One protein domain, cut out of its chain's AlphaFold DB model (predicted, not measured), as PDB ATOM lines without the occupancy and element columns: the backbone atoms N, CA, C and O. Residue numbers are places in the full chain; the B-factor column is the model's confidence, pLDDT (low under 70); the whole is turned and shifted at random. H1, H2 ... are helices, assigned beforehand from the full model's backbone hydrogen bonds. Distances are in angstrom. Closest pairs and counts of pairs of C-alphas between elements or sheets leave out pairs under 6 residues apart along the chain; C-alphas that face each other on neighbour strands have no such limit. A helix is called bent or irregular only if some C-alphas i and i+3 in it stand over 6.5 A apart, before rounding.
ATOM      1  N   VAL A   2     -30.868   4.577  93.526       89.94
ATOM      2  CA  VAL A   2     -30.099   4.647  92.259       89.94
ATOM      3  C   VAL A   2     -30.900   5.283  91.114       89.94
ATOM      4  O   VAL A   2     -30.435   6.240  90.511       89.94
ATOM      5  N   ALA A   3     -32.141   4.842  90.880       89.25
ATOM      6  CA  ALA A   3     -32.999   5.425  89.841       89.25
ATOM      7  C   ALA A   3     -33.262   6.934  90.029       89.25
ATOM      8  O   ALA A   3     -33.297   7.670  89.053       89.25
ATOM      9  N   ALA A   4     -33.392   7.409  91.273       90.56
ATOM     10  CA  ALA A   4     -33.586   8.831  91.554       90.56
ATOM     11  C   ALA A   4     -32.306   9.642  91.301       90.56
ATOM     12  O   ALA A   4     -32.375  10.731  90.744       90.56
ATOM     13  N   ALA A   5     -31.136   9.093  91.644       90.69
ATOM     14  CA  ALA A   5     -29.851   9.718  91.337       90.69
ATOM     15  C   ALA A   5     -29.610   9.798  89.821       90.69
ATOM     16  O   ALA A   5     -29.259  10.860  89.318       90.69
ATOM     17  N   LEU A   6     -29.868   8.709  89.087       93.44
ATOM     18  CA  LEU A   6     -29.774   8.680  87.622       93.44
ATOM     19  C   LEU A   6     -30.746   9.666  86.970       93.44
ATOM     20  O   LEU A   6     -30.373  10.373  86.038       93.44
ATOM     21  N   PHE A   7     -31.968   9.758  87.495       92.25
ATOM     22  CA  PHE A   7     -32.947  10.737  87.039       92.25
ATOM     23  C   PHE A   7     -32.487  12.174  87.319       92.25
ATOM     24  O   PHE A   7     -32.602  13.025  86.451       92.25
ATOM     25  N   GLY A   8     -31.898  12.469  88.480       90.06
ATOM     26  CA  GLY A   8     -31.276  13.777  88.711       90.06
ATOM     27  C   GLY A   8     -30.166  14.065  87.697       90.06
ATOM     28  O   GLY A   8     -30.173  15.102  87.041       90.06
ATOM     29  N   VAL A   9     -29.247  13.115  87.503       93.44
ATOM     30  CA  VAL A   9     -28.124  13.218  86.553       93.44
ATOM     31  C   VAL A   9     -28.591  13.459  85.113       93.44
ATOM     32  O   VAL A   9     -27.938  14.213  84.393       93.44
ATOM     33  N   SER A  10     -29.738  12.922  84.685       92.81
ATOM     34  CA  SER A  10     -30.268  13.194  83.338       92.81
ATOM     35  C   SER A  10     -30.650  14.665  83.111       92.81
ATOM     36  O   SER A  10     -30.867  15.063  81.969       92.81
ATOM     37  N   HIS A  11     -30.711  15.481  84.169       91.25
ATOM     38  CA  HIS A  11     -31.011  16.914  84.111       91.25
ATOM     39  C   HIS A  11     -29.757  17.799  84.198       91.25
ATOM     40  O   HIS A  11     -29.883  19.018  84.278       91.25
ATOM     41  N   LEU A  12     -28.547  17.226  84.142       87.56
ATOM     42  CA  LEU A  12     -27.283  17.975  84.203       87.56
ATOM     43  C   LEU A  12     -27.203  19.136  83.197       87.56
ATOM     44  O   LEU A  12     -26.701  20.204  83.536       87.56
ATOM     45  N   GLY A  13     -27.744  18.959  81.986       88.88
ATOM     46  CA  GLY A  13     -27.771  20.002  80.950       88.88
ATOM     47  C   GLY A  13     -28.629  21.227  81.292       88.88
ATOM     48  O   GLY A  13     -28.570  22.223  80.582       88.88
ATOM     49  N   GLN A  14     -29.410  21.168  82.374       88.88
ATOM     50  CA  GLN A  14     -30.291  22.241  82.844       88.88
ATOM     51  C   GLN A  14     -29.733  22.960  84.090       88.88
ATOM     52  O   GLN A  14     -30.399  23.819  84.662       88.88
ATOM     53  N   GLY A  15     -28.511  22.620  84.516       92.38
ATOM     54  CA  GLY A  15     -27.840  23.201  85.680       92.38
ATOM     55  C   GLY A  15     -28.020  22.403  86.977       92.38
ATOM     56  O   GLY A  15     -28.860  21.509  87.096       92.38
ATOM     57  N   LEU A  16     -27.206  22.741  87.984       91.69
ATOM     58  CA  LEU A  16     -27.126  22.003  89.253       91.69
ATOM     59  C   LEU A  16     -28.449  22.013  90.034       91.69
ATOM     60  O   LEU A  16     -28.818  21.009  90.642       91.69
ATOM     61  N   ALA A  17     -29.184  23.127  89.990       92.94
ATOM     62  CA  ALA A  17     -30.484  23.241  90.647       92.94
ATOM     63  C   ALA A  17     -31.480  22.209  90.091       92.94
ATOM     64  O   ALA A  17     -32.120  21.490  90.857       92.94
ATOM     65  N   MET A  18     -31.551  22.068  88.766       91.00
ATOM     66  CA  MET A  18     -32.445  21.121  88.099       91.00
ATOM     67  C   MET A  18     -32.009  19.674  88.333       91.00
ATOM     68  O   MET A  18     -32.862  18.809  88.524       91.00
ATOM     69  N   GLN A  19     -30.703  19.409  88.420       93.31
ATOM     70  CA  GLN A  19     -30.192  18.097  88.826       93.31
ATOM     71  C   GLN A  19     -30.672  17.708  90.235       93.31
ATOM     72  O   GLN A  19     -31.170  16.596  90.438       93.31
ATOM     73  N   MET A  20     -30.541  18.615  91.211       94.50
ATOM     74  CA  MET A  20     -30.965  18.361  92.594       94.50
ATOM     75  C   MET A  20     -32.485  18.207  92.706       94.50
ATOM     76  O   MET A  20     -32.959  17.244  93.311       94.50
ATOM     77  N   LEU A  21     -33.249  19.105  92.079       94.00
ATOM     78  CA  LEU A  21     -34.712  19.033  92.052       94.00
ATOM     79  C   LEU A  21     -35.199  17.753  91.363       94.00
ATOM     80  O   LEU A  21     -36.096  17.084  91.878       94.00
ATOM     81  N   GLY A  22     -34.560  17.359  90.258       94.50
ATOM     82  CA  GLY A  22     -34.820  16.095  89.580       94.50
ATOM     83  C   GLY A  22     -34.618  14.902  90.514       94.50
ATOM     84  O   GLY A  22     -35.508  14.060  90.638       94.50
ATOM     85  N   ALA A  23     -33.505  14.849  91.251       94.69
ATOM     86  CA  ALA A  23     -33.254  13.767  92.205       94.69
ATOM     87  C   ALA A  23     -34.330  13.688  93.305       94.69
ATOM     88  O   ALA A  23     -34.813  12.595  93.616       94.69
ATOM     89  N   VAL A  24     -34.756  14.832  93.851       96.75
ATOM     90  CA  VAL A  24     -35.837  14.902  94.851       96.75
ATOM     91  C   VAL A  24     -37.164  14.406  94.267       96.75
ATOM     92  O   VAL A  24     -37.828  13.565  94.880       96.75
ATOM     93  N   ALA A  25     -37.523  14.845  93.059       96.75
ATOM     94  CA  ALA A  25     -38.718  14.370  92.364       96.75
ATOM     95  C   ALA A  25     -38.669  12.848  92.128       96.75
ATOM     96  O   ALA A  25     -39.629  12.137  92.427       96.75
ATOM     97  N   GLY A  26     -37.516  12.322  91.700       96.50
ATOM     98  CA  GLY A  26     -37.286  10.888  91.517       96.50
ATOM     99  C   GLY A  26     -37.458  10.068  92.803       96.50
ATOM    100  O   GLY A  26     -37.988   8.953  92.760       96.50
ATOM    101  N   ILE A  27     -37.068  10.610  93.965       97.50
ATOM    102  CA  ILE A  27     -37.348   9.987  95.270       97.50
ATOM    103  C   ILE A  27     -38.861   9.924  95.507       97.50
ATOM    104  O   ILE A  27     -39.371   8.859  95.870       97.50
ATOM    105  N   GLY A  28     -39.579  11.022  95.255       96.81
ATOM    106  CA  GLY A  28     -41.039  11.091  95.362       96.81
ATOM    107  C   GLY A  28     -41.748  10.053  94.486       96.81
ATOM    108  O   GLY A  28     -42.588   9.298  94.980       96.81
ATOM    109  N   TYR A  29     -41.340   9.923  93.222       97.06
ATOM    110  CA  TYR A  29     -41.880   8.909  92.306       97.06
ATOM    111  C   TYR A  29     -41.600   7.492  92.804       97.06
ATOM    112  O   TYR A  29     -42.478   6.632  92.756       97.06
ATOM    113  N   GLY A  30     -40.406   7.247  93.353       96.50
ATOM    114  CA  GLY A  30     -40.060   5.969  93.969       96.50
ATOM    115  C   GLY A  30     -40.909   5.643  95.203       96.50
ATOM    116  O   GLY A  30     -41.254   4.482  95.416       96.50
ATOM    117  N   ILE A  31     -41.274   6.638  96.018       97.69
ATOM    118  CA  ILE A  31     -42.202   6.455  97.148       97.69
ATOM    119  C   ILE A  31     -43.604   6.105  96.631       97.69
ATOM    120  O   ILE A  31     -44.199   5.139  97.112       97.69
ATOM    121  N   ALA A  32     -44.103   6.833  95.629       97.62
ATOM    122  CA  ALA A  32     -45.397   6.555  95.008       97.62
ATOM    123  C   ALA A  32     -45.438   5.157  94.367       97.62
ATOM    124  O   ALA A  32     -46.410   4.427  94.557       97.62
ATOM    125  N   TYR A  33     -44.349   4.743  93.708       97.00
ATOM    126  CA  TYR A  33     -44.199   3.400  93.151       97.00
ATOM    127  C   TYR A  33     -44.328   2.312  94.218       97.00
ATOM    128  O   TYR A  33     -45.071   1.352  94.039       97.00
ATOM    129  N   ARG A  34     -43.645   2.463  95.361       97.00
ATOM    130  CA  ARG A  34     -43.722   1.464  96.441       97.00
ATOM    131  C   ARG A  34     -45.122   1.333  97.039       97.00
ATOM    132  O   ARG A  34     -45.440   0.275  97.566       97.00
ATOM    133  N   ARG A  35     -45.930   2.397  97.004       97.31
ATOM    134  CA  ARG A  35     -47.263   2.418  97.624       97.31
ATOM    135  C   ARG A  35     -48.389   2.028  96.667       97.31
ATOM    136  O   ARG A  35     -49.356   1.420  97.107       97.31
ATOM    137  N   TYR A  36     -48.268   2.377  95.388       97.75
ATOM    138  CA  TYR A  36     -49.353   2.261  94.407       97.75
ATOM    139  C   TYR A  36     -48.903   1.653  93.066       97.75
ATOM    140  O   TYR A  36     -49.642   1.687  92.082       97.75
ATOM    141  N   GLY A  37     -47.685   1.111  92.995       97.38
ATOM    142  CA  GLY A  37     -47.119   0.506  91.791       97.38
ATOM    143  C   GLY A  37     -46.810   1.513  90.680       97.38
ATOM    144  O   GLY A  37     -46.724   2.725  90.892       97.38
ATOM    145  N   LEU A  38     -46.649   0.996  89.460       96.94
ATOM    146  CA  LEU A  38     -46.350   1.801  88.273       96.94
ATOM    147  C   LEU A  38     -47.360   2.946  88.038       96.94
ATOM    148  O   LEU A  38     -46.902   4.070  87.823       96.94
ATOM    149  N   PRO A  39     -48.691   2.738  88.149       98.19
ATOM    150  CA  PRO A  39     -49.657   3.824  87.976       98.19
ATOM    151  C   PRO A  39     -49.454   4.965  88.976       98.19
ATOM    152  O   PRO A  39     -49.584   6.129  88.611       98.19
ATOM    153  N   GLY A  40     -49.067   4.650  90.216       98.12
ATOM    154  CA  GLY A  40     -48.758   5.653  91.235       98.12
ATOM    155  C   GLY A  40     -47.576   6.543  90.879       98.12
ATOM    156  O   GLY A  40     -47.639   7.757  91.055       98.12
ATOM    157  N   ALA A  41     -46.504   5.946  90.361       97.56
ATOM    158  CA  ALA A  41     -45.338   6.696  89.905       97.56
ATOM    159  C   ALA A  41     -45.671   7.587  88.701       97.56
ATOM    160  O   ALA A  41     -45.274   8.750  88.682       97.56
ATOM    161  N   ILE A  42     -46.439   7.061  87.737       97.94
ATOM    162  CA  ILE A  42     -46.905   7.821  86.569       97.94
ATOM    163  C   ILE A  42     -47.773   9.001  87.015       97.94
ATOM    164  O   ILE A  42     -47.537  10.124  86.581       97.94
ATOM    165  N   ALA A  43     -48.731   8.771  87.916       98.44
ATOM    166  CA  ALA A  43     -49.598   9.822  88.437       98.44
ATOM    167  C   ALA A  43     -48.798  10.899  89.185       98.44
ATOM    168  O   ALA A  43     -48.971  12.083  88.911       98.44
ATOM    169  N   ALA A  44     -47.879  10.510  90.077       98.06
ATOM    170  CA  ALA A  44     -47.027  11.455  90.800       98.06
ATOM    171  C   ALA A  44     -46.164  12.300  89.847       98.06
ATOM    172  O   ALA A  44     -46.048  13.511  90.031       98.06
ATOM    173  N   HIS A  45     -45.606  11.676  88.807       97.44
ATOM    174  CA  HIS A  45     -44.856  12.376  87.770       97.44
ATOM    175  C   HIS A  45     -45.736  13.356  86.988       97.44
ATOM    176  O   HIS A  45     -45.381  14.527  86.855       97.44
ATOM    177  N   ALA A  46     -46.891  12.906  86.501       98.19
ATOM    178  CA  ALA A  46     -47.803  13.739  85.726       98.19
ATOM    179  C   ALA A  46     -48.308  14.937  86.543       98.19
ATOM    180  O   ALA A  46     -48.245  16.064  86.065       98.19
ATOM    181  N   ILE A  47     -48.734  14.718  87.792       98.19
ATOM    182  CA  ILE A  47     -49.232  15.780  88.679       98.19
ATOM    183  C   ILE A  47     -48.149  16.829  88.935       98.19
ATOM    184  O   ILE A  47     -48.436  18.023  88.842       98.19
ATOM    185  N   LEU A  48     -46.912  16.410  89.224       97.06
ATOM    186  CA  LEU A  48     -45.809  17.345  89.443       97.06
ATOM    187  C   LEU A  48     -45.558  18.197  88.189       97.06
ATOM    188  O   LEU A  48     -45.529  19.422  88.279       97.06
ATOM    189  N   ASN A  49     -45.466  17.572  87.011       95.38
ATOM    190  CA  ASN A  49     -45.238  18.291  85.752       95.38
ATOM    191  C   ASN A  49     -46.392  19.230  85.382       95.38
ATOM    192  O   ASN A  49     -46.145  20.371  84.999       95.38
ATOM    193  N   VAL A  50     -47.645  18.790  85.528       97.81
ATOM    194  CA  VAL A  50     -48.823  19.632  85.271       97.81
ATOM    195  C   VAL A  50     -48.847  20.823  86.229       97.81
ATOM    196  O   VAL A  50     -49.098  21.944  85.796       97.81
ATOM    197  N   SER A  51     -48.515  20.613  87.505       96.56
ATOM    198  CA  SER A  51     -48.418  21.699  88.488       96.56
ATOM    199  C   SER A  51     -47.335  22.705  88.100       96.56
ATOM    200  O   SER A  51     -47.585  23.905  88.124       96.56
ATOM    201  N   HIS A  52     -46.154  22.237  87.679       92.69
ATOM    202  CA  HIS A  52     -45.099  23.124  87.185       92.69
ATOM    203  C   HIS A  52     -45.540  23.918  85.954       92.69
ATOM    204  O   HIS A  52     -45.342  25.132  85.898       92.69
ATOM    205  N   LEU A  53     -46.162  23.255  84.983       94.12
ATOM    206  CA  LEU A  53     -46.617  23.904  83.762       94.12
ATOM    207  C   LEU A  53     -47.665  24.989  84.061       94.12
ATOM    208  O   LEU A  53     -47.506  26.124  83.621       94.12
ATOM    209  N   LEU A  54     -48.703  24.653  84.832       95.38
ATOM    210  CA  LEU A  54     -49.841  25.539  85.098       95.38
ATOM    211  C   LEU A  54     -49.541  26.647  86.110       95.38
ATOM    212  O   LEU A  54     -50.104  27.730  85.989       95.38
ATOM    213  N   LEU A  55     -48.705  26.385  87.117       94.00
ATOM    214  CA  LEU A  55     -48.494  27.314  88.234       94.00
ATOM    215  C   LEU A  55     -47.191  28.104  88.140       94.00
ATOM    216  O   LEU A  55     -47.049  29.103  88.838       94.00
ATOM    217  N   LEU A  56     -46.232  27.661  87.323       90.81
ATOM    218  CA  LEU A  56     -44.924  28.309  87.228       90.81
ATOM    219  C   LEU A  56     -44.628  28.767  85.802       90.81
ATOM    220  O   LEU A  56     -44.385  29.952  85.599       90.81
ATOM    221  N   ILE A  57     -44.682  27.869  84.810       89.44
ATOM    222  CA  ILE A  57     -44.300  28.222  83.431       89.44
ATOM    223  C   ILE A  57     -45.325  29.155  82.784       89.44
ATOM    224  O   ILE A  57     -44.951  30.230  82.331       89.44
ATOM    225  N   TYR A  58     -46.606  28.778  82.739       85.06
ATOM    226  CA  TYR A  58     -47.623  29.618  82.098       85.06
ATOM    227  C   TYR A  58     -47.786  30.993  82.761       85.06
ATOM    228  O   TYR A  58     -47.794  31.980  82.030       85.06
ATOM    229  N   PRO A  59     -47.852  31.110  84.103       86.06
ATOM    230  CA  PRO A  59     -47.925  32.414  84.756       86.06
ATOM    231  C   PRO A  59     -46.707  33.303  84.496       86.06
ATOM    232  O   PRO A  59     -46.854  34.515  84.458       86.06
ATOM    233  N   ALA A  60     -45.517  32.730  84.294       86.12
ATOM    234  CA  ALA A  60     -44.318  33.504  83.975       86.12
ATOM    235  C   ALA A  60     -44.288  34.036  82.527       86.12
ATOM    236  O   ALA A  60     -43.423  34.847  82.201       86.12
ATOM    237  N   LEU A  61     -45.185  33.557  81.655       82.44
ATOM    238  CA  LEU A  61     -45.271  33.933  80.239       82.44
ATOM    239  C   LEU A  61     -46.413  34.921  79.928       82.44
ATOM    240  O   LEU A  61     -46.535  35.328  78.772       82.44
TER     241      LEU A  61
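What this domain is: This is residues 2 to 61 of the 62 residues of an uncharacterized protein of Xanthomonas translucens pv. poae (UniProt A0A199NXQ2). The model is a flat Z of helix: the short H1 packs on H2a, the first arm of a long bent helix, and after a sharp bend at residues 36 and 37 the second arm, H2b, folds back so that the two arms make a V. Residues 49 to 61, of which 49 to 60 belong to H2, stick out free. The printed part has 60 residues, with two named helices in the order H1, H2 and no named strand; its class is all helix. It is only just compact, close to loose, with a radius of gyration of the C-alphas of 12.3 A, and spans 36 by 23 by 11 A.

Where its parts are: H1, residues 2 to 9, begins at C-alpha 2 (-30.099, 4.647, 92.259) and is 10.5 A long from first to last C-alpha. H2, residues 16 to 60, was assigned by its hydrogen bonds as one helix but is bent: C-alphas 35 and 38 are 9.4 A apart. Its arm H2a, residues 16 to 35, measures 29.3 A. Its arm H2b, residues 38 to 60, measures 32.1 A and ends at C-alpha 60 (-44.318, 33.504, 83.975); it is irregular, with C-alphas 55 and 58 being 6.6 A apart.

How they stand to each other: H1 and H2a touch and form a helical hairpin, running opposite ways at a shallow tilt of 28 degrees; their closest C-alphas, of Gly 8 and Ala 23, are 4.0 A apart. H2a, with residues 25 to 33 alone, touches residues 39 to 45 of H2b. Their closest C-alphas, of Tyr 29 and Ala 41, are 4.8 A apart. These arms run opposite ways at a steep tilt of 37 degrees, only just past shallow. H1 and H2b are apart. Every O i to N i+4 pair is within hydrogen-bond range in H1 and H2a, and 16 of 19 are in H2b.

The domain as a whole: The C-alphas farthest apart, of Arg 34 and Leu 61, are 36.3 A apart. The printed part has no cut, and the link from H1 to H2 is short, with 6 residues. The mean pLDDT of the printed part is 94.0, and no printed residue is under 70.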